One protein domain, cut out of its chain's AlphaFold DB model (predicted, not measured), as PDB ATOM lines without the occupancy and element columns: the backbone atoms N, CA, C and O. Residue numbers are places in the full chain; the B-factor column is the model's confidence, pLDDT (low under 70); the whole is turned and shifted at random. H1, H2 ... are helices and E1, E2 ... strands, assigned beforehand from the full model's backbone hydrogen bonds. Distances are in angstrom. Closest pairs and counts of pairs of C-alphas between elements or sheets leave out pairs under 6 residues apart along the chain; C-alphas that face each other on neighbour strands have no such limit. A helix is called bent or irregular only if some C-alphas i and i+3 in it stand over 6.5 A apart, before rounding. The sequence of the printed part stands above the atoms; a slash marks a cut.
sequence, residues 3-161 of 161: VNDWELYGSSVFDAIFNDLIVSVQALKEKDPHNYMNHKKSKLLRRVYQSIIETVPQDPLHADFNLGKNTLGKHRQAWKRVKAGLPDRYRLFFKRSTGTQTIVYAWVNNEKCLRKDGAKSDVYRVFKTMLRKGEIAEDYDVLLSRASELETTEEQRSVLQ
ATOM      1  N   VAL A   3      -7.732  18.764 100.156       93.38
ATOM      2  CA  VAL A   3      -8.357  18.671 101.484       93.38
ATOM      3  C   VAL A   3      -7.677  17.569 102.287       93.38
ATOM      4  O   VAL A   3      -7.651  16.426 101.840       93.38
ATOM      5  N   ASN A   4      -7.189  17.882 103.492       93.44
ATOM      6  CA  ASN A   4      -6.455  16.936 104.349       93.44
ATOM      7  C   ASN A   4      -5.318  16.222 103.591       93.44
ATOM      8  O   ASN A   4      -5.175  15.005 103.689       93.44
ATOM      9  N   ASP A   5      -4.572  16.975 102.778       93.69
ATOM     10  CA  ASP A   5      -3.497  16.489 101.903       93.69
ATOM     11  C   ASP A   5      -3.954  15.554 100.768       93.69
ATOM     12  O   ASP A   5      -3.118  14.963 100.088       93.69
ATOM     13  N   TRP A   6      -5.264  15.440 100.518       96.62
ATOM     14  CA  TRP A   6      -5.814  14.694  99.389       96.62
ATOM     15  C   TRP A   6      -6.240  15.608  98.246       96.62
ATOM     16  O   TRP A   6      -7.073  16.499  98.424       96.62
ATOM     17  N   GLU A   7      -5.745  15.323  97.046       97.06
ATOM     18  CA  GLU A   7      -6.261  15.912  95.812       97.06
ATOM     19  C   GLU A   7      -7.538  15.189  95.381       97.06
ATOM     20  O   GLU A   7      -7.601  13.954  95.328       97.06
ATOM     21  N   LEU A   8      -8.582  15.961  95.090       97.62
ATOM     22  CA  LEU A   8      -9.923  15.434  94.858       97.62
ATOM     23  C   LEU A   8     -10.316  15.582  93.393       97.62
ATOM     24  O   LEU A   8     -10.243  16.677  92.846       97.62
ATOM     25  N   TYR A   9     -10.793  14.493  92.791       98.00
ATOM     26  CA  TYR A   9     -11.193  14.421  91.388       98.00
ATOM     27  C   TYR A   9     -12.576  13.786  91.228       98.00
ATOM     28  O   TYR A   9     -12.963  12.892  91.987       98.00
ATOM     29  N   GLY A  10     -13.309  14.218  90.209       97.75
ATOM     30  CA  GLY A  10     -14.572  13.644  89.764       97.75
ATOM     31  C   GLY A  10     -14.406  12.985  88.400       97.75
ATOM     32  O   GLY A  10     -13.762  13.524  87.507       97.75
ATOM     33  N   SER A  11     -14.947  11.780  88.219       97.94
ATOM     34  CA  SER A  11     -15.084  11.247  86.857       97.94
ATOM     35  C   SER A  11     -16.204  11.981  86.119       97.94
ATOM     36  O   SER A  11     -17.176  12.394  86.751       97.94
ATOM     37  N   SER A  12     -16.163  12.013  84.787       96.19
ATOM     38  CA  SER A  12     -17.204  12.661  83.972       96.19
ATOM     39  C   SER A  12     -18.637  12.206  84.293       96.19
ATOM     40  O   SER A  12     -19.577  12.997  84.247       96.19
ATOM     41  N   VAL A  13     -18.821  10.935  84.667       97.00
ATOM     42  CA  VAL A  13     -20.121  10.390  85.089       97.00
ATOM     43  C   VAL A  13     -20.568  10.969  86.434       97.00
ATOM     44  O   VAL A  13     -21.753  11.246  86.630       97.00
ATOM     45  N   PHE A  14     -19.640  11.112  87.379       97.56
ATOM     46  CA  PHE A  14     -19.920  11.732  88.670       97.56
ATOM     47  C   PHE A  14     -20.252  13.211  88.490       97.56
ATOM     48  O   PHE A  14     -21.291  13.645  88.986       97.56
ATOM     49  N   ASP A  15     -19.437  13.936  87.726       95.12
ATOM     50  CA  ASP A  15     -19.595  15.374  87.510       95.12
ATOM     51  C   ASP A  15     -20.934  15.699  86.858       95.12
ATOM     52  O   ASP A  15     -21.646  16.580  87.329       95.12
ATOM     53  N   ALA A  16     -21.342  14.931  85.843       95.00
ATOM     54  CA  ALA A  16     -22.648  15.103  85.213       95.00
ATOM     55  C   ALA A  16     -23.797  14.996  86.233       95.00
ATOM     56  O   ALA A  16     -24.680  15.849  86.279       95.00
ATOM     57  N   ILE A  17     -23.770  13.981  87.104       95.06
ATOM     58  CA  ILE A  17     -24.817  13.780  88.119       95.06
ATOM     59  C   ILE A  17     -24.759  14.857  89.203       95.06
ATOM     60  O   ILE A  17     -25.802  15.301  89.687       95.06
ATOM     61  N   PHE A  18     -23.556  15.246  89.620       94.94
ATOM     62  CA  PHE A  18     -23.362  16.243  90.661       94.94
ATOM     63  C   PHE A  18     -23.824  17.627  90.186       94.94
ATOM     64  O   PHE A  18     -24.594  18.281  90.890       94.94
ATOM     65  N   ASN A  19     -23.481  18.010  88.956       93.75
ATOM     66  CA  ASN A  19     -23.926  19.252  88.325       93.75
ATOM     67  C   ASN A  19     -25.443  19.275  88.101       93.75
ATOM     68  O   ASN A  19     -26.096  20.241  88.489       93.75
ATOM     69  N   ASP A  20     -26.042  18.189  87.597       94.38
ATOM     70  CA  ASP A  20     -27.504  18.070  87.473       94.38
ATOM     71  C   ASP A  20     -28.218  18.250  88.824       94.38
ATOM     72  O   ASP A  20     -29.332  18.791  88.912       94.38
ATOM     73  N   LEU A  21     -27.592  17.764  89.900       94.81
ATOM     74  CA  LEU A  21     -28.114  17.894  91.250       94.81
ATOM     75  C   LEU A  21     -27.997  19.335  91.765       94.81
ATOM     76  O   LEU A  21     -28.966  19.819  92.344       94.81
ATOM     77  N   ILE A  22     -26.879  20.021  91.510       94.56
ATOM     78  CA  ILE A  22     -26.692  21.448  91.821       94.56
ATOM     79  C   ILE A  22     -27.749  22.286  91.100       94.56
ATOM     80  O   ILE A  22     -28.525  22.969  91.766       94.56
ATOM     81  N   VAL A  23     -27.866  22.147  89.776       95.25
ATOM     82  CA  VAL A  23     -28.846  22.879  88.953       95.25
ATOM     83  C   VAL A  23     -30.272  22.621  89.438       95.25
ATOM     84  O   VAL A  23     -31.076  23.541  89.587       95.25
ATOM     85  N   SER A  24     -30.592  21.368  89.772       95.38
ATOM     86  CA  SER A  24     -31.900  21.035  90.340       95.38
ATOM     87  C   SER A  24     -32.173  21.751  91.666       95.38
ATOM     88  O   SER A  24     -33.323  22.077  91.945       95.38
ATOM     89  N   VAL A  25     -31.162  21.925  92.518       96.62
ATOM     90  CA  VAL A  25     -31.312  22.589  93.821       96.62
ATOM     91  C   VAL A  25     -31.358  24.106  93.664       96.62
ATOM     92  O   VAL A  25     -32.144  24.736  94.362       96.62
ATOM     93  N   GLN A  26     -30.626  24.679  92.707       95.69
ATOM     94  CA  GLN A  26     -30.738  26.095  92.342       95.69
ATOM     95  C   GLN A  26     -32.170  26.438  91.918       95.69
ATOM     96  O   GLN A  26     -32.794  27.306  92.522       95.69
ATOM     97  N   ALA A  27     -32.749  25.665  90.998       96.12
ATOM     98  CA  ALA A  27     -34.136  25.861  90.571       96.12
ATOM     99  C   ALA A  27     -35.147  25.700  91.726       96.12
ATOM    100  O   ALA A  27     -36.181  26.370  91.768       96.12
ATOM    101  N   LEU A  28     -34.870  24.814  92.691       96.75
ATOM    102  CA  LEU A  28     -35.695  24.689  93.898       96.75
ATOM    103  C   LEU A  28     -35.563  25.915  94.807       96.75
ATOM    104  O   LEU A  28     -36.573  26.360  95.346       96.75
ATOM    105  N   LYS A  29     -34.348  26.452  94.965       95.94
ATOM    106  CA  LYS A  29     -34.070  27.660  95.748       95.94
ATOM    107  C   LYS A  29     -34.754  28.880  95.148       95.94
ATOM    108  O   LYS A  29     -35.368  29.628  95.889       95.94
ATOM    109  N   GLU A  30     -34.707  29.052  93.832       95.75
ATOM    110  CA  GLU A  30     -35.414  30.140  93.140       95.75
ATOM    111  C   GLU A  30     -36.930  30.061  93.350       95.75
ATOM    112  O   GLU A  30     -37.591  31.078  93.556       95.75
ATOM    113  N   LYS A  31     -37.486  28.844  93.334       97.12
ATOM    114  CA  LYS A  31     -38.926  28.617  93.482       97.12
ATOM    115  C   LYS A  31     -39.428  28.771  94.921       97.12
ATOM    116  O   LYS A  31     -40.536  29.260  95.121       97.12
ATOM    117  N   ASP A  32     -38.670  28.294  95.904       95.62
ATOM    118  CA  ASP A  32     -39.029  28.346  97.328       95.62
ATOM    119  C   ASP A  32     -37.772  28.564  98.193       95.62
ATOM    120  O   ASP A  32     -37.249  27.615  98.799       95.62
ATOM    121  N   PRO A  33     -37.266  29.813  98.264       94.44
ATOM    122  CA  PRO A  33     -36.015  30.132  98.954       94.44
ATOM    123  C   PRO A  33     -36.018  29.776 100.442       94.44
ATOM    124  O   PRO A  33     -34.958  29.557 101.025       94.44
ATOM    125  N   HIS A  34     -37.194  29.702 101.067       93.50
ATOM    126  CA  HIS A  34     -37.323  29.450 102.499       93.50
ATOM    127  C   HIS A  34     -37.393  27.956 102.839       93.50
ATOM    128  O   HIS A  34     -36.969  27.572 103.928       93.50
ATOM    129  N   ASN A  35     -37.872  27.094 101.928       95.00
ATOM    130  CA  ASN A  35     -38.031  25.662 102.213       95.00
ATOM    131  C   ASN A  35     -37.239  24.714 101.305       95.00
ATOM    132  O   ASN A  35     -37.245  23.505 101.571       95.00
ATOM    133  N   TYR A  36     -36.534  25.194 100.273       95.44
ATOM    134  CA  TYR A  36     -35.816  24.311  99.338       95.44
ATOM    135  C   TYR A  36     -34.861  23.335 100.040       95.44
ATOM    136  O   TYR A  36     -34.727  22.193  99.600       95.44
ATOM    137  N   MET A  37     -34.250  23.728 101.163       92.94
ATOM    138  CA  MET A  37     -33.351  22.879 101.957       92.94
ATOM    139  C   MET A  37     -34.017  21.601 102.492       92.94
ATOM    140  O   MET A  37     -33.353  20.582 102.701       92.94
ATOM    141  N   ASN A  38     -35.339  21.608 102.672       94.31
ATOM    142  CA  ASN A  38     -36.085  20.438 103.125       94.31
ATOM    143  C   ASN A  38     -36.334  19.411 102.014       94.31
ATOM    144  O   ASN A  38     -36.630  18.246 102.316       94.31
ATOM    145  N   HIS A  39     -36.171  19.809 100.750       95.81
ATOM    146  CA  HIS A  39     -36.379  18.945  99.600       95.81
ATOM    147  C   HIS A  39     -35.331  17.820  99.530       95.81
ATOM    148  O   HIS A  39     -34.155  17.989  99.857       95.81
ATOM    149  N   LYS A  40     -35.753  16.642  99.053       94.94
ATOM    150  CA  LYS A  40     -34.909  15.435  98.974       94.94
ATOM    151  C   LYS A  40     -33.619  15.636  98.168       94.94
ATOM    152  O   LYS A  40     -32.575  15.130  98.568       94.94
ATOM    153  N   LYS A  41     -33.677  16.405  97.073       95.31
ATOM    154  CA  LYS A  41     -32.505  16.722  96.237       95.31
ATOM    155  C   LYS A  41     -31.496  17.605  96.974       95.31
ATOM    156  O   LYS A  41     -30.316  17.292  96.949       95.31
ATOM    157  N   SER A  42     -31.959  18.623  97.696       95.56
ATOM    158  CA  SER A  42     -31.106  19.514  98.496       95.56
ATOM    159  C   SER A  42     -30.422  18.746  99.627       95.56
ATOM    160  O   SER A  42     -29.212  18.841  99.822       95.56
ATOM    161  N   LYS A  43     -31.173  17.869 100.309       94.69
ATOM    162  CA  LYS A  43     -30.615  16.955 101.317       94.69
ATOM    163  C   LYS A  43     -29.572  16.010 100.723       94.69
ATOM    164  O   LYS A  43     -28.528  15.820 101.342       94.69
ATOM    165  N   LEU A  44     -29.836  15.428  99.551       96.06
ATOM    166  CA  LEU A  44     -28.869  14.578  98.857       96.06
ATOM    167  C   LEU A  44     -27.605  15.365  98.498       96.06
ATOM    168  O   LEU A  44     -26.520  14.894  98.819       96.06
ATOM    169  N   LEU A  45     -27.743  16.555  97.905       96.19
ATOM    170  CA  LEU A  45     -26.619  17.395  97.488       96.19
ATOM    171  C   LEU A  45     -25.700  17.703  98.663       96.19
ATOM    172  O   LEU A  45     -24.511  17.411  98.602       96.19
ATOM    173  N   ARG A  46     -26.276  18.182  99.771       95.12
ATOM    174  CA  ARG A  46     -25.529  18.478 100.994       95.12
ATOM    175  C   ARG A  46     -24.769  17.261 101.515       95.12
ATOM    176  O   ARG A  46     -23.613  17.378 101.900       95.12
ATOM    177  N   ARG A  47     -25.400  16.082 101.526       96.19
ATOM    178  CA  ARG A  47     -24.756  14.852 102.015       96.19
ATOM    179  C   ARG A  47     -23.679  14.330 101.072       96.19
ATOM    180  O   ARG A  47     -22.676  13.812 101.555       96.19
ATOM    181  N   VAL A  48     -23.863  14.460  99.758       96.81
ATOM    182  CA  VAL A  48     -22.825  14.124  98.773       96.81
ATOM    183  C   VAL A  48     -21.646  15.077  98.919       96.81
ATOM    184  O   VAL A  48     -20.527  14.599  99.054       96.81
ATOM    185  N   TYR A  49     -21.893  16.387  98.990       95.62
ATOM    186  CA  TYR A  49     -20.842  17.385  99.176       95.62
ATOM    187  C   TYR A  49     -20.053  17.140 100.467       95.62
ATOM    188  O   TYR A  49     -18.842  16.959 100.424       95.62
ATOM    189  N   GLN A  50     -20.740  16.975 101.599       95.12
ATOM    190  CA  GLN A  50     -20.097  16.622 102.866       95.12
ATOM    191  C   GLN A  50     -19.264  15.332 102.757       95.12
ATOM    192  O   GLN A  50     -18.162  15.239 103.293       95.12
ATOM    193  N   SER A  51     -19.763  14.330 102.027       97.00
ATOM    194  CA  SER A  51     -19.017  13.086 101.827       97.00
ATOM    195  C   SER A  51     -17.709  13.323 101.070       97.00
ATOM    196  O   SER A  51     -16.693  12.757 101.462       97.00
ATOM    197  N   ILE A  52     -17.730  14.132 100.003       96.50
ATOM    198  CA  ILE A  52     -16.565  14.329  99.127       96.50
ATOM    199  C   ILE A  52     -15.547  15.337  99.672       96.50
ATOM    200  O   ILE A  52     -14.370  15.218  99.339       96.50
ATOM    201  N   ILE A  53     -15.976  16.299 100.498       94.19
ATOM    202  CA  ILE A  53     -15.100  17.360 101.024       94.19
ATOM    203  C   ILE A  53     -14.727  17.202 102.499       94.19
ATOM    204  O   ILE A  53     -13.800  17.854 102.946       94.19
ATOM    205  N   GLU A  54     -15.416  16.362 103.270       94.31
ATOM    206  CA  GLU A  54     -15.109  16.168 104.695       94.31
ATOM    207  C   GLU A  54     -14.901  14.686 105.002       94.31
ATOM    208  O   GLU A  54     -13.813  14.264 105.383       94.31
ATOM    209  N   THR A  55     -15.938  13.867 104.799       96.94
ATOM    210  CA  THR A  55     -15.967  12.499 105.339       96.94
ATOM    211  C   THR A  55     -14.936  11.578 104.693       96.94
ATOM    212  O   THR A  55     -14.279  10.807 105.387       96.94
ATOM    213  N   VAL A  56     -14.813  11.607 103.364       97.56
ATOM    214  CA  VAL A  56     -13.873  10.734 102.651       97.56
ATOM    215  C   VAL A  56     -12.424  11.212 102.800       97.56
ATOM    216  O   VAL A  56     -11.596  10.368 103.132       97.56
ATOM    217  N   PRO A  57     -12.088  12.508 102.633       96.75
ATOM    218  CA  PRO A  57     -10.710  12.973 102.817       96.75
ATOM    219  C   PRO A  57     -10.193  12.872 104.260       96.75
ATOM    220  O   PRO A  57      -8.986  12.849 104.460       96.75
ATOM    221  N   GLN A  58     -11.067  12.807 105.274       96.88
ATOM    222  CA  GLN A  58     -10.651  12.629 106.674       96.88
ATOM    223  C   GLN A  58      -9.945  11.283 106.926       96.88
ATOM    224  O   GLN A  58      -8.934  11.248 107.620       96.88
ATOM    225  N   ASP A  59     -10.470  10.183 106.380       96.44
ATOM    226  CA  ASP A  59      -9.817   8.867 106.406       96.44
ATOM    227  C   ASP A  59     -10.302   8.001 105.226       96.44
ATOM    228  O   ASP A  59     -11.190   7.155 105.377       96.44
ATOM    229  N   PRO A  60      -9.718   8.146 104.024       95.94
ATOM    230  CA  PRO A  60     -10.170   7.398 102.850       95.94
ATOM    231  C   PRO A  60      -9.830   5.901 102.916       95.94
ATOM    232  O   PRO A  60     -10.270   5.117 102.060       95.94
ATOM    233  N   LEU A  61      -9.055   5.468 103.916       94.62
ATOM    234  CA  LEU A  61      -8.732   4.066 104.149       94.62
ATOM    235  C   LEU A  61      -9.720   3.385 105.100       94.62
ATOM    236  O   LEU A  61      -9.730   2.147 105.116       94.62
ATOM    237  N   HIS A  62     -10.595   4.144 105.770       96.50
ATOM    238  CA  HIS A  62     -11.518   3.641 106.779       96.50
ATOM    239  C   HIS A  62     -12.285   2.389 106.327       96.50
ATOM    240  O   HIS A  62     -12.760   2.267 105.185       96.50
ATOM    241  N   ALA A  63     -12.425   1.430 107.245       95.62
ATOM    242  CA  ALA A  63     -12.997   0.120 106.948       95.62
ATOM    243  C   ALA A  63     -14.476   0.186 106.527       95.62
ATOM    244  O   ALA A  63     -14.923  -0.654 105.745       95.62
ATOM    245  N   ASP A  64     -15.218   1.209 106.958       95.69
ATOM    246  CA  ASP A  64     -16.629   1.403 106.581       95.69
ATOM    247  C   ASP A  64     -16.844   1.636 105.086       95.69
ATOM    248  O   ASP A  64     -17.931   1.368 104.550       95.69
ATOM    249  N   PHE A  65     -15.805   2.106 104.398       97.12
ATOM    250  CA  PHE A  65     -15.828   2.283 102.955       97.12
ATOM    251  C   PHE A  65     -15.560   0.983 102.197       97.12
ATOM    252  O   PHE A  65     -15.770   0.937 100.983       97.12
ATOM    253  N   ASN A  66     -15.131  -0.089 102.870       95.00
ATOM    254  CA  ASN A  66     -14.891  -1.366 102.215       95.00
ATOM    255  C   ASN A  66     -16.196  -1.986 101.707       95.00
ATOM    256  O   ASN A  66     -17.248  -2.001 102.356       95.00
ATOM    257  N   LEU A  67     -16.110  -2.559 100.513       91.69
ATOM    258  CA  LEU A  67     -17.154  -3.403  99.963       91.69
ATOM    259  C   LEU A  67     -16.999  -4.828 100.497       91.69
ATOM    260  O   LEU A  67     -15.895  -5.359 100.585       91.69
ATOM    261  N   GLY A  68     -18.119  -5.497 100.784       86.25
ATOM    262  CA  GLY A  68     -18.095  -6.940 101.021       86.25
ATOM    263  C   GLY A  68     -17.535  -7.678  99.800       86.25
ATOM    264  O   GLY A  68     -17.843  -7.289  98.668       86.25
ATOM    265  N   LYS A  69     -16.781  -8.766 100.025       77.12
ATOM    266  CA  LYS A  69     -16.030  -9.532  99.001       77.12
ATOM    267  C   LYS A  69     -16.849  -9.911  97.753       77.12
ATOM    268  O   LYS A  69     -16.298 -10.012  96.661       77.12
ATOM    269  N   ASN A  70     -18.164 -10.077  97.901       82.38
ATOM    270  CA  ASN A  70     -19.074 -10.493  96.828       82.38
ATOM    271  C   ASN A  70     -19.933  -9.351  96.247       82.38
ATOM    272  O   ASN A  70     -20.712  -9.585  95.328       82.38
ATOM    273  N   THR A  71     -19.800  -8.112  96.737       86.25
ATOM    274  CA  THR A  71     -20.665  -6.987  96.325       86.25
ATOM    275  C   THR A  71     -20.464  -6.634  94.849       86.25
ATOM    276  O   THR A  71     -21.407  -6.638  94.050       86.25
ATOM    277  N   LEU A  72     -19.211  -6.365  94.470       88.00
ATOM    278  CA  LEU A  72     -18.820  -6.075  93.088       88.00
ATOM    279  C   LEU A  72     -18.061  -7.230  92.418       88.00
ATOM    280  O   LEU A  72     -17.814  -7.166  91.220       88.00
ATOM    281  N   GLY A  73     -17.759  -8.295  93.164       83.88
ATOM    282  CA  GLY A  73     -16.894  -9.396  92.739       83.88
ATOM    283  C   GLY A  73     -15.478  -9.267  93.307       83.88
ATOM    284  O   GLY A  73     -15.040  -8.180  93.684       83.88
ATOM    285  N   LYS A  74     -14.756 -10.392  93.364       80.69
ATOM    286  CA  LYS A  74     -13.469 -10.511  94.076       80.69
ATOM    287  C   LYS A  74     -12.366  -9.587  93.544       80.69
ATOM    288  O   LYS A  74     -11.491  -9.207  94.314       80.69
ATOM    289  N   HIS A  75     -12.420  -9.198  92.272       81.69
ATOM    290  CA  HIS A  75     -11.396  -8.367  91.620       81.69
ATOM    291  C   HIS A  75     -11.599  -6.857  91.826       81.69
ATOM    292  O   HIS A  75     -10.744  -6.062  91.465       81.69
ATOM    293  N   ARG A  76     -12.713  -6.443  92.445       85.00
ATOM    294  CA  ARG A  76     -13.111  -5.032  92.588       85.00
ATOM    295  C   ARG A  76     -12.962  -4.505  94.017       85.00
ATOM    296  O   ARG A  76     -13.669  -3.585  94.409       85.00
ATOM    297  N   GLN A  77     -12.047  -5.083  94.795       84.50
ATOM    298  CA  GLN A  77     -11.811  -4.715  96.201       84.50
ATOM    299  C   GLN A  77     -11.198  -3.318  96.375       84.50
ATOM    300  O   GLN A  77     -11.358  -2.717  97.431       84.50
ATOM    301  N   ALA A  78     -10.546  -2.786  95.336       90.94
ATOM    302  CA  ALA A  78     -10.028  -1.418  95.328       90.94
ATOM    303  C   ALA A  78     -11.141  -0.353  95.320       90.94
ATOM    304  O   ALA A  78     -10.893   0.796  95.677       90.94
ATOM    305  N   TRP A  79     -12.362  -0.720  94.915       96.50
ATOM    306  CA  TRP A  79     -13.502   0.184  94.978       96.50
ATOM    307  C   TRP A  79     -13.961   0.372  96.422       96.50
ATOM    308  O   TRP A  79     -14.195  -0.587  97.161       96.50
ATOM    309  N   LYS A  80     -14.150   1.631  96.788       97.44
ATOM    310  CA  LYS A  80     -14.666   2.066  98.077       97.44
ATOM    311  C   LYS A  80     -16.079   2.614  97.912       97.44
ATOM    312  O   LYS A  80     -16.491   2.984  96.810       97.44
ATOM    313  N   ARG A  81     -16.853   2.624  98.998       97.75
ATOM    314  CA  ARG A  81     -18.267   3.007  98.967       97.75
ATOM    315  C   ARG A  81     -18.722   3.719 100.232       97.75
ATOM    316  O   ARG A  81     -18.878   3.090 101.280       97.75
ATOM    317  N   VAL A  82     -19.123   4.971 100.080       98.19
ATOM    318  CA  VAL A  82     -19.848   5.710 101.115       98.19
ATOM    319  C   VAL A  82     -21.308   5.249 101.141       98.19
ATOM    320  O   VAL A  82     -21.961   5.103 100.105       98.19
ATOM    321  N   LYS A  83     -21.817   4.983 102.344       96.19
ATOM    322  CA  LYS A  83     -23.243   4.725 102.617       96.19
ATOM    323  C   LYS A  83     -23.753   5.498 103.832       96.19
ATOM    324  O   LYS A  83     -24.930   5.826 103.873       96.19
ATOM    325  N   ALA A  84     -22.887   5.726 104.820       93.88
ATOM    326  CA  ALA A  84     -23.207   6.493 106.012       93.88
ATOM    327  C   ALA A  84     -23.281   7.979 105.646       93.88
ATOM    328  O   ALA A  84     -22.593   8.420 104.730       93.88
ATOM    329  N   GLY A  85     -24.163   8.728 106.305       92.75
ATOM    330  CA  GLY A  85     -24.413  10.141 105.999       92.75
ATOM    331  C   GLY A  85     -25.290  10.384 104.765       92.75
ATOM    332  O   GLY A  85     -26.065  11.337 104.760       92.75
ATOM    333  N   LEU A  86     -25.248   9.515 103.751       96.12
ATOM    334  CA  LEU A  86     -26.134   9.593 102.584       96.12
ATOM    335  C   LEU A  86     -27.584   9.200 102.930       96.12
ATOM    336  O   LEU A  86     -27.805   8.426 103.866       96.12
ATOM    337  N   PRO A  87     -28.588   9.676 102.162       94.62
ATOM    338  CA  PRO A  87     -29.948   9.157 102.267       94.62
ATOM    339  C   PRO A  87     -29.983   7.637 102.076       94.62
ATOM    340  O   PRO A  87     -29.145   7.064 101.370       94.62
ATOM    341  N   ASP A  88     -30.969   6.974 102.682       93.19
ATOM    342  CA  ASP A  88     -31.051   5.518 102.599       93.19
ATOM    343  C   ASP A  88     -31.056   5.045 101.136       93.19
ATOM    344  O   ASP A  88     -31.610   5.685 100.241       93.19
ATOM    345  N   ARG A  89     -30.406   3.905 100.894       95.19
ATOM    346  CA  ARG A  89     -30.242   3.275  99.571       95.19
ATOM    347  C   ARG A  89     -29.354   4.028  98.571       95.19
ATOM    348  O   ARG A  89     -29.096   3.458  97.508       95.19
ATOM    349  N   TYR A  90     -28.831   5.211  98.909       97.44
ATOM    350  CA  TYR A  90     -27.807   5.902  98.119       97.44
ATOM    351  C   TYR A  90     -26.398   5.452  98.483       97.44
ATOM    352  O   TYR A  90     -26.099   5.183  99.645       97.44
ATOM    353  N   ARG A  91     -25.534   5.362  97.479       97.56
ATOM    354  CA  ARG A  91     -24.139   4.948  97.536       97.56
ATOM    355  C   ARG A  91     -23.327   5.856  96.622       97.56
ATOM    356  O   ARG A  91     -23.701   6.074  95.471       97.56
ATOM    357  N   LEU A  92     -22.208   6.328  97.146       98.50
ATOM    358  CA  LEU A  92     -21.162   7.005  96.389       98.50
ATOM    359  C   LEU A  92     -19.965   6.059  96.307       98.50
ATOM    360  O   LEU A  92     -19.544   5.517  97.331       98.50
ATOM    361  N   PHE A  93     -19.444   5.841  95.106       98.38
ATOM    362  CA  PHE A  93     -18.293   4.988  94.834       98.38
ATOM    363  C   PHE A  93     -17.078   5.830  94.483       98.38
ATOM    364  O   PHE A  93     -17.179   6.780  93.705       98.38
ATOM    365  N   PHE A  94     -15.928   5.441  95.019       98.50
ATOM    366  CA  PHE A  94     -14.666   6.121  94.765       98.50
ATOM    367  C   PHE A  94     -13.495   5.139  94.759       98.50
ATOM    368  O   PHE A  94     -13.610   3.995  95.216       98.50
ATOM    369  N   LYS A  95     -12.362   5.607  94.244       97.44
ATOM    370  CA  LYS A  95     -11.044   5.004  94.446       97.44
ATOM    371  C   LYS A  95     -10.095   6.040  95.017       97.44
ATOM    372  O   LYS A  95     -10.318   7.235  94.867       97.44
ATOM    373  N   ARG A  96      -9.019   5.563  95.631       94.88
ATOM    374  CA  ARG A  96      -7.922   6.399  96.110       94.88
ATOM    375  C   ARG A  96      -6.584   5.803  95.681       94.88
ATOM    376  O   ARG A  96      -6.480   4.573  95.611       94.88
ATOM    377  N   SER A  97      -5.573   6.630  95.437       93.25
ATOM    378  CA  SER A  97      -4.223   6.150  95.121       93.25
ATOM    379  C   SER A  97      -3.536   5.543  96.345       93.25
ATOM    380  O   SER A  97      -3.884   5.813  97.492       93.25
ATOM    381  N   THR A  98      -2.575   4.649  96.131       84.12
ATOM    382  CA  THR A  98      -1.718   4.122  97.210       84.12
ATOM    383  C   THR A  98      -0.502   5.000  97.498       84.12
ATOM    384  O   THR A  98       0.153   4.746  98.500       84.12
ATOM    385  N   GLY A  99      -0.185   5.987  96.648       81.44
ATOM    386  CA  GLY A  99       1.073   6.745  96.743       81.44
ATOM    387  C   GLY A  99       0.997   8.250  96.476       81.44
ATOM    388  O   GLY A  99       1.820   8.972  97.014       81.44
ATOM    389  N   THR A 100       0.027   8.743  95.701       85.25
ATOM    390  CA  THR A 100      -0.055  10.171  95.309       85.25
ATOM    391  C   THR A 100      -1.044  10.996  96.139       85.25
ATOM    392  O   THR A 100      -1.301  12.136  95.796       85.25
ATOM    393  N   GLN A 101      -1.647  10.412  97.183       94.31
ATOM    394  CA  GLN A 101      -2.738  11.018  97.966       94.31
ATOM    395  C   GLN A 101      -3.843  11.643  97.094       94.31
ATOM    396  O   GLN A 101      -4.250  12.785  97.258       94.31
ATOM    397  N   THR A 102      -4.382  10.854  96.168       96.94
ATOM    398  CA  THR A 102      -5.443  11.303  95.261       96.94
ATOM    399  C   THR A 102      -6.714  10.483  95.472       96.94
ATOM    400  O   THR A 102      -6.641   9.267  95.682       96.94
ATOM    401  N   ILE A 103      -7.883  11.121  95.394       98.31
ATOM    402  CA  ILE A 103      -9.206  10.487  95.480       98.31
ATOM    403  C   ILE A 103      -9.986  10.788  94.207       98.31
ATOM    404  O   ILE A 103     -10.156  11.945  93.844       98.31
ATOM    405  N   VAL A 104     -10.519   9.746  93.565       98.38
ATOM    406  CA  VAL A 104     -11.409   9.890  92.410       98.38
ATOM    407  C   VAL A 104     -12.807   9.392  92.759       98.38
ATOM    408  O   VAL A 104     -13.029   8.190  92.953       98.38
ATOM    409  N   TYR A 105     -13.763  10.315  92.806       98.50
ATOM    410  CA  TYR A 105     -15.185  10.030  92.953       98.50
ATOM    411  C   TYR A 105     -15.758   9.611  91.602       98.50
ATOM    412  O   TYR A 105     -15.848  10.387  90.654       98.50
ATOM    413  N   ALA A 106     -16.131   8.339  91.497       98.19
ATOM    414  CA  ALA A 106     -16.528   7.758  90.223       98.19
ATOM    415  C   ALA A 106     -18.029   7.878  89.969       98.19
ATOM    416  O   ALA A 106     -18.450   8.087  88.838       98.19
ATOM    417  N   TRP A 107     -18.862   7.701  90.997       98.38
ATOM    418  CA  TRP A 107     -20.305   7.690  90.781       98.38
ATOM    419  C   TRP A 107     -21.118   7.777  92.066       98.38
ATOM    420  O   TRP A 107     -20.857   7.035  93.012       98.38
ATOM    421  N   VAL A 108     -22.172   8.591  92.057       97.94
ATOM    422  CA  VAL A 108     -23.273   8.521  93.024       97.94
ATOM    423  C   VAL A 108     -24.546   8.103  92.298       97.94
ATOM    424  O   VAL A 108     -24.861   8.614  91.225       97.94
ATOM    425  N   ASN A 109     -25.291   7.152  92.860       96.94
ATOM    426  CA  ASN A 109     -26.546   6.738  92.240       96.94
ATOM    427  C   ASN A 109     -27.648   7.790  92.425       96.94
ATOM    428  O   ASN A 109     -27.599   8.632  93.318       96.94
ATOM    429  N   ASN A 110     -28.694   7.687  91.609       92.44
ATOM    430  CA  ASN A 110     -29.873   8.543  91.683       92.44
ATOM    431  C   ASN A 110     -31.142   7.718  91.961       92.44
ATOM    432  O   ASN A 110     -31.086   6.509  92.211       92.44
ATOM    433  N   GLU A 111     -32.301   8.377  91.920       89.12
ATOM    434  CA  GLU A 111     -33.609   7.771  92.207       89.12
ATOM    435  C   GLU A 111     -33.969   6.610  91.264       89.12
ATOM    436  O   GLU A 111     -34.723   5.717  91.648       89.12
ATOM    437  N   LYS A 112     -33.399   6.571  90.052       89.50
ATOM    438  CA  LYS A 112     -33.642   5.502  89.070       89.50
ATOM    439  C   LYS A 112     -32.858   4.223  89.387       89.50
ATOM    440  O   LYS A 112     -33.182   3.162  88.856       89.50
ATOM    441  N   CYS A 113     -31.837   4.302  90.242       91.88
ATOM    442  CA  CYS A 113     -30.915   3.203  90.533       91.88
ATOM    443  C   CYS A 113     -30.569   3.072  92.027       91.88
ATOM    444  O   CYS A 113     -29.416   2.864  92.405       91.88
ATOM    445  N   LEU A 114     -31.580   3.183  92.894       94.62
ATOM    446  CA  LEU A 114     -31.448   2.956  94.337       94.62
ATOM    447  C   LEU A 114     -31.068   1.499  94.658       94.62
ATOM    448  O   LEU A 114     -31.514   0.567  93.984       94.62
ATOM    449  N   ARG A 115     -30.339   1.276  95.762       94.94
ATOM    450  CA  ARG A 115     -30.077  -0.073  96.305       94.94
ATOM    451  C   ARG A 115     -31.384  -0.860  96.448       94.94
ATOM    452  O   ARG A 115     -32.250  -0.463  97.219       94.94
ATOM    453  N   LYS A 116     -31.555  -1.964  95.729       93.75
ATOM    454  CA  LYS A 116     -32.726  -2.851  95.797       93.75
ATOM    455  C   LYS A 116     -32.285  -4.261  95.442       93.75
ATOM    456  O   LYS A 116     -32.070  -4.553  94.270       93.75
ATOM    457  N   ASP A 117     -32.143  -5.126  96.435       88.12
ATOM    458  CA  ASP A 117     -31.542  -6.430  96.177       88.12
ATOM    459  C   ASP A 117     -32.321  -7.273  95.171       88.12
ATOM    460  O   ASP A 117     -33.547  -7.228  95.124       88.12
ATOM    461  N   GLY A 118     -31.586  -7.964  94.297       85.81
ATOM    462  CA  GLY A 118     -32.146  -8.728  93.178       85.81
ATOM    463  C   GLY A 118     -32.694  -7.898  92.004       85.81
ATOM    464  O   GLY A 118     -32.906  -8.448  90.922       85.81
ATOM    465  N   ALA A 119     -32.883  -6.580  92.141       91.81
ATOM    466  CA  ALA A 119     -33.453  -5.763  91.071       91.81
ATOM    467  C   ALA A 119     -32.457  -5.496  89.928       91.81
ATOM    468  O   ALA A 119     -31.251  -5.342  90.128       91.81
ATOM    469  N   LYS A 120     -32.972  -5.352  88.698       90.25
ATOM    470  CA  LYS A 120     -32.164  -4.907  87.545       90.25
ATOM    471  C   LYS A 120     -31.609  -3.490  87.737       90.25
ATOM    472  O   LYS A 120     -30.503  -3.213  87.288       90.25
ATOM    473  N   SER A 121     -32.364  -2.645  88.435       91.50
ATOM    474  CA  SER A 121     -32.015  -1.267  88.778       91.50
ATOM    475  C   SER A 121     -31.161  -1.149  90.045       91.50
ATOM    476  O   SER A 121     -30.923  -0.035  90.500       91.50
ATOM    477  N   ASP A 122     -30.738  -2.262  90.653       96.19
ATOM    478  CA  ASP A 122     -29.906  -2.210  91.851       96.19
ATOM    479  C   ASP A 122     -28.602  -1.450  91.590       96.19
ATOM    480  O   ASP A 122     -27.901  -1.723  90.612       96.19
ATOM    481  N   VAL A 123     -28.248  -0.561  92.517       96.44
ATOM    482  CA  VAL A 123     -27.045   0.272  92.446       96.44
ATOM    483  C   VAL A 123     -25.775  -0.512  92.097       96.44
ATOM    484  O   VAL A 123     -25.015  -0.091  91.228       96.44
ATOM    485  N   TYR A 124     -25.544  -1.688  92.693       95.69
ATOM    486  CA  TYR A 124     -24.330  -2.457  92.415       95.69
ATOM    487  C   TYR A 124     -24.387  -3.136  91.054       95.69
ATOM    488  O   TYR A 124     -23.356  -3.310  90.406       95.69
ATOM    489  N   ARG A 125     -25.572  -3.539  90.592       95.38
ATOM    490  CA  ARG A 125     -25.738  -4.124  89.256       95.38
ATOM    491  C   ARG A 125     -25.542  -3.082  88.159       95.38
ATOM    492  O   ARG A 125     -24.898  -3.390  87.150       95.38
ATOM    493  N   VAL A 126     -26.064  -1.875  88.369       96.75
ATOM    494  CA  VAL A 126     -25.855  -0.731  87.477       96.75
ATOM    495  C   VAL A 126     -24.374  -0.379  87.451       96.75
ATOM    496  O   VAL A 126     -23.776  -0.459  86.383       96.75
ATOM    497  N   PHE A 127     -23.739  -0.176  88.610       96.81
ATOM    498  CA  PHE A 127     -22.309   0.134  88.677       96.81
ATOM    499  C   PHE A 127     -21.441  -0.933  87.995       96.81
ATOM    500  O   PHE A 127     -20.598  -0.620  87.161       96.81
ATOM    501  N   LYS A 128     -21.706  -2.228  88.243       95.12
ATOM    502  CA  LYS A 128     -20.998  -3.322  87.552       95.12
ATOM    503  C   LYS A 128     -21.149  -3.267  86.032       95.12
ATOM    504  O   LYS A 128     -20.234  -3.691  85.327       95.12
ATOM    505  N   THR A 129     -22.299  -2.812  85.540       95.38
ATOM    506  CA  THR A 129     -22.570  -2.660  84.108       95.38
ATOM    507  C   THR A 129     -21.833  -1.463  83.523       95.38
ATOM    508  O   THR A 129     -21.253  -1.620  82.454       95.38
ATOM    509  N   MET A 130     -21.784  -0.334  84.232       96.44
ATOM    510  CA  MET A 130     -21.013   0.849  83.823       96.44
ATOM    511  C   MET A 130     -19.524   0.509  83.690       96.44
ATOM    512  O   MET A 130     -18.921   0.803  82.663       96.44
ATOM    513  N   LEU A 131     -18.970  -0.227  84.665       95.81
ATOM    514  CA  LEU A 131     -17.589  -0.727  84.606       95.81
ATOM    515  C   LEU A 131     -17.359  -1.652  83.402       95.81
ATOM    516  O   LEU A 131     -16.409  -1.471  82.654       95.81
ATOM    517  N   ARG A 132     -18.259  -2.621  83.162       94.88
ATOM    518  CA  ARG A 132     -18.143  -3.549  82.017       94.88
ATOM    519  C   ARG A 132     -18.197  -2.825  80.668       94.88
ATOM    520  O   ARG A 132     -17.570  -3.273  79.718       94.88
ATOM    521  N   LYS A 133     -18.979  -1.751  80.577       96.12
ATOM    522  CA  LYS A 133     -19.107  -0.939  79.362       96.12
ATOM    523  C   LYS A 133     -17.977   0.080  79.188       96.12
ATOM    524  O   LYS A 133     -17.910   0.705  78.138       96.12
ATOM    525  N   GLY A 134     -17.128   0.274  80.199       95.06
ATOM    526  CA  GLY A 134     -16.083   1.296  80.179       95.06
ATOM    527  C   GLY A 134     -16.603   2.730  80.324       95.06
ATOM    528  O   GLY A 134     -15.842   3.663  80.084       95.06
ATOM    529  N   GLU A 135     -17.866   2.911  80.734       96.06
ATOM    530  CA  GLU A 135     -18.427   4.229  81.078       96.06
ATOM    531  C   GLU A 135     -17.677   4.826  82.280       96.06
ATOM    532  O   GLU A 135     -17.417   6.021  82.336       96.06
ATOM    533  N   ILE A 136     -17.278   3.961  83.218       96.94
ATOM    534  CA  ILE A 136     -16.359   4.271  84.312       96.94
ATOM    535  C   ILE A 136     -15.170   3.329  84.167       96.94
ATOM    536  O   ILE A 136     -15.354   2.113  84.070       96.94
ATOM    537  N   ALA A 137     -13.957   3.876  84.147       96.06
ATOM    538  CA  ALA A 137     -12.752   3.072  84.006       96.06
ATOM    539  C   ALA A 137     -12.516   2.198  85.248       96.06
ATOM    540  O   ALA A 137     -12.615   2.648  86.391       96.06
ATOM    541  N   GLU A 138     -12.216   0.919  85.016       93.81
ATOM    542  CA  GLU A 138     -11.927  -0.032  86.090       93.81
ATOM    543  C   GLU A 138     -10.471   0.017  86.551       93.81
ATOM    544  O   GLU A 138     -10.206  -0.351  87.691       93.81
ATOM    545  N   ASP A 139      -9.547   0.500  85.725       94.38
ATOM    546  CA  ASP A 139      -8.167   0.787  86.114       94.38
ATOM    547  C   ASP A 139      -8.066   2.159  86.810       94.38
ATOM    548  O   ASP A 139      -8.873   3.046  86.536       94.38
ATOM    549  N   TYR A 140      -7.156   2.315  87.775       94.88
ATOM    550  CA  TYR A 140      -7.039   3.573  88.524       94.88
ATOM    551  C   TYR A 140      -6.441   4.704  87.681       94.88
ATOM    552  O   TYR A 140      -6.999   5.798  87.672       94.88
ATOM    553  N   ASP A 141      -5.367   4.442  86.940       94.88
ATOM    554  CA  ASP A 141      -4.656   5.470  86.176       94.88
ATOM    555  C   ASP A 141      -5.490   5.923  84.969       94.88
ATOM    556  O   ASP A 141      -5.585   7.114  84.655       94.88
ATOM    557  N   VAL A 142      -6.211   4.988  84.341       96.50
ATOM    558  CA  VAL A 142      -7.197   5.319  83.297       96.50
ATOM    559  C   VAL A 142      -8.386   6.097  83.873       96.50
ATOM    560  O   VAL A 142      -8.952   6.947  83.191       96.50
ATOM    561  N   LEU A 143      -8.790   5.825  85.119       97.06
ATOM    562  CA  LEU A 143      -9.859   6.580  85.774       97.06
ATOM    563  C   LEU A 143      -9.413   8.012  86.080       97.06
ATOM    564  O   LEU A 143     -10.158   8.936  85.774       97.06
ATOM    565  N   LEU A 144      -8.214   8.184  86.640       96.75
ATOM    566  CA  LEU A 144      -7.659   9.491  86.988       96.75
ATOM    567  C   LEU A 144      -7.394  10.347  85.745       96.75
ATOM    568  O   LEU A 144      -7.795  11.502  85.716       96.75
ATOM    569  N   SER A 145      -6.808   9.781  84.686       96.31
ATOM    570  CA  SER A 145      -6.549  10.522  83.435       96.31
ATOM    571  C   SER A 145      -7.815  11.013  82.720       96.31
ATOM    572  O   SER A 145      -7.739  11.898  81.873       96.31
ATOM    573  N   ARG A 146      -8.981  10.438  83.042       95.69
ATOM    574  CA  ARG A 146     -10.300  10.847  82.527       95.69
ATOM    575  C   ARG A 146     -11.116  11.659  83.531       95.69
ATOM    576  O   ARG A 146     -12.270  11.981  83.244       95.69
ATOM    577  N   ALA A 147     -10.570  11.899  84.716       96.94
ATOM    578  CA  ALA A 147     -11.219  12.656  85.765       96.94
ATOM    579  C   ALA A 147     -10.815  14.128  85.683       96.94
ATOM    580  O   ALA A 147      -9.748  14.475  85.177       96.94
ATOM    581  N   SER A 148     -11.677  14.990  86.201       96.38
ATOM    582  CA  SER A 148     -11.413  16.413  86.357       96.38
ATOM    583  C   SER A 148     -11.215  16.724  87.830       96.38
ATOM    584  O   SER A 148     -11.803  16.076  88.699       96.38
ATOM    585  N   GLU A 149     -10.337  17.673  88.125       95.62
ATOM    586  CA  GLU A 149     -10.116  18.103  89.498       95.62
ATOM    587  C   GLU A 149     -11.405  18.733  90.045       95.62
ATOM    588  O   GLU A 149     -12.071  19.509  89.361       95.62
ATOM    589  N   LEU A 150     -11.791  18.370  91.268       93.38
ATOM    590  CA  LEU A 150     -12.950  18.967  91.913       93.38
ATOM    591  C   LEU A 150     -12.611  20.371  92.390       93.38
ATOM    592  O   LEU A 150     -11.615  20.598  93.083       93.38
ATOM    593  N   GLU A 151     -13.513  21.290  92.096       87.56
ATOM    594  CA  GLU A 151     -13.457  22.668  92.549       87.56
ATOM    595  C   GLU A 151     -14.682  22.971  93.404       87.56
ATOM    596  O   GLU A 151     -15.775  22.450  93.160       87.56
ATOM    597  N   THR A 152     -14.496  23.824  94.414       78.00
ATOM    598  CA  THR A 152     -15.629  24.431  95.111       78.00
ATOM    599  C   THR A 152     -16.007  25.707  94.383       78.00
ATOM    600  O   THR A 152     -15.318  26.716  94.528       78.00
ATOM    601  N   THR A 153     -17.091  25.663  93.616       81.38
ATOM    602  CA  THR A 153     -17.572  26.830  92.869       81.38
ATOM    603  C   THR A 153     -18.526  27.685  93.710       81.38
ATOM    604  O   THR A 153     -19.092  27.221  94.709       81.38
ATOM    605  N   GLU A 154     -18.731  28.943  93.321       78.75
ATOM    606  CA  GLU A 154     -19.704  29.823  93.987       78.75
ATOM    607  C   GLU A 154     -21.137  29.293  93.850       78.75
ATOM    608  O   GLU A 154     -21.930  29.382  94.788       78.75
ATOM    609  N   GLU A 155     -21.460  28.632  92.735       78.19
ATOM    610  CA  GLU A 155     -22.748  27.966  92.543       78.19
ATOM    611  C   GLU A 155     -22.973  26.896  93.608       78.19
ATOM    612  O   GLU A 155     -24.038  26.862  94.224       78.19
ATOM    613  N   GLN A 156     -21.962  26.063  93.867       79.62
ATOM    614  CA  GLN A 156     -22.028  25.040  94.907       79.62
ATOM    615  C   GLN A 156     -22.235  25.680  96.281       79.62
ATOM    616  O   GLN A 156     -23.153  25.291  97.005       79.62
ATOM    617  N   ARG A 157     -21.444  26.706  96.623       81.62
ATOM    618  CA  ARG A 157     -21.569  27.426  97.902       81.62
ATOM    619  C   ARG A 157     -22.965  28.015  98.087       81.62
ATOM    620  O   ARG A 157     -23.556  27.845  99.151       81.62
ATOM    621  N   SER A 158     -23.525  28.607  97.032       82.88
ATOM    622  CA  SER A 158     -24.833  29.268  97.066       82.88
ATOM    623  C   SER A 158     -26.000  28.335  97.402       82.88
ATOM    624  O   SER A 158     -27.019  28.808  97.904       82.88
ATOM    625  N   VAL A 159     -25.893  27.029  97.129       83.75
ATOM    626  CA  VAL A 159     -26.962  26.047  97.403       83.75
ATOM    627  C   VAL A 159     -26.681  25.133  98.591       83.75
ATOM    628  O   VAL A 159     -27.563  24.370  98.991       83.75
ATOM    629  N   LEU A 160     -25.470  25.192  99.140       75.38
ATOM    630  CA  LEU A 160     -25.039  24.402 100.293       75.38
ATOM    631  C   LEU A 160     -25.125  25.178 101.619       75.38
ATOM    632  O   LEU A 160     -25.214  24.534 102.667       75.38
ATOM    633  N   GLN A 161     -25.133  26.517 101.557       61.47
ATOM    634  CA  GLN A 161     -25.438  27.452 102.651       61.47
ATOM    635  C   GLN A 161     -26.939  27.762 102.701       61.47
ATOM    636  O   GLN A 161     -27.487  27.763 103.825       61.47
TER     637      GLN A 161
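What this domain is: This is residues 3 to 161 of the 161 residues of an uncharacterized protein of Desulfobacteraceae bacterium 4572_35.2 (UniProt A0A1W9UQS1). A twisted sheet of five strands makes the core, with the two long helices H1 and H2 on one face and the short helix H4 across the other. H1 lies beside the strands and reaches well beyond the sheet, H2 folds back from its far end toward the sheet, the turn at residues 30 to 35 sticks out, and H5 packs on both helices away from the sheet, while H3 only grazes the sheet. The printed part has 159 residues with five named helices and five named strands, in the order E1 H1 H2 E2 E3 E4 H3 H4 E5 H5, and its class is mixed, helices and strands. The mixed sheet runs E2 E3 E4 E1 E5. The whole is compact, with a radius of gyration of the C-alphas of 15.4 A and spans of 47 by 39 by 27 A.

How they stand to each other: E1, residues 6 to 11, is an inner strand. Its parallel neighbour is E4, residues 102 to 108, at 35 degrees, with N 9 and O 103 2.8 A apart, within hydrogen-bond range. Its antiparallel neighbour is the edge strand E5, residues 147 to 149, at 134 degrees, with N 10 and O 148 2.8 A apart. The other edge strand, E2, residues 80 to 82, forms a hairpin with E3, residues 92 to 96, where N 82 and O 92 are 2.8 A apart. E3 and E4 form a hairpin too, with N 93 and O 107 2.8 A apart. E2, E3 and E4 are a meander, each strand the antiparallel neighbour of the one before. The sheet is only just strongly twisted, with C-alphas up to 4.1 A off its best plane. H1, residues 12 to 31, is on the sheet at a height of 8.0 A, over none of its strands; its closest C-alphas to E4 are those of Phe 14 and Trp 107, 4.6 A. H2, residues 40 to 58, is on the same face. E1, H1, H2 and E2 make a split strand-helix-strand unit, two strands running the same way with E3 and E4 between them, and its crossover is left-handed. H1, with residues 18 to 25 alone, touches residues 41 to 45 of H2, opposite ways at a steep tilt of 47 degrees; the closest C-alphas are those of Val 25 and Ser 42, 5.6 A. H2 has a kink of 36 degrees near residue 51 and is only just irregular, C-alphas 53 and 56 being 6.9 A apart. H3, residues 123 to 133, only grazes the sheet, with its residues 123 to 130. H4, residues 140 to 145, is on the opposite face from H1 and H2, at a height of 8.3 A; it lies only just over E4, with 3 of its C-alphas on that strand, and runs across the strands at 87 degrees to E4 on the local plane. H5, residues 154 to 160, is not on the sheet. It touches residues 22 to 29 of H1, with the closest C-alphas, of Gln 26 and Val 159, 6.3 A apart, and residues 42 to 46 of H2, with those of Arg 46 and Leu 160 6.0 A apart. H3 and H4 are apart. In H1, H3, H4 and H5 every O i to N i+4 pair is within hydrogen-bond range; in H2, 12 of 15 are.

Where its parts are: E1 begins at C-alpha 6, (-5.814, 14.694, 99.389), and is 16.0 A long. H1 measures 28.6 A and ends at C-alpha 31, (-38.926, 28.617, 93.482). H2 measures 25.6 A, E3 13.3 A, E4 18.2 A and H3 15.4 A; E2, H4, E5 and H5 are shorter. H5 ends at C-alpha 160, (-25.039, 24.402, 100.293).

The domain as a whole: The two C-alphas farthest apart are those of His 34 and Lys 74, 47.3 A. The printed part has no cut. The links H2 to E2, residues 59 to 79, and E4 to H3, residues 109 to 122, are long. The mean pLDDT of the printed part is 93.3, that of H5 is 80, and residue 161, the chain's last, is under 70.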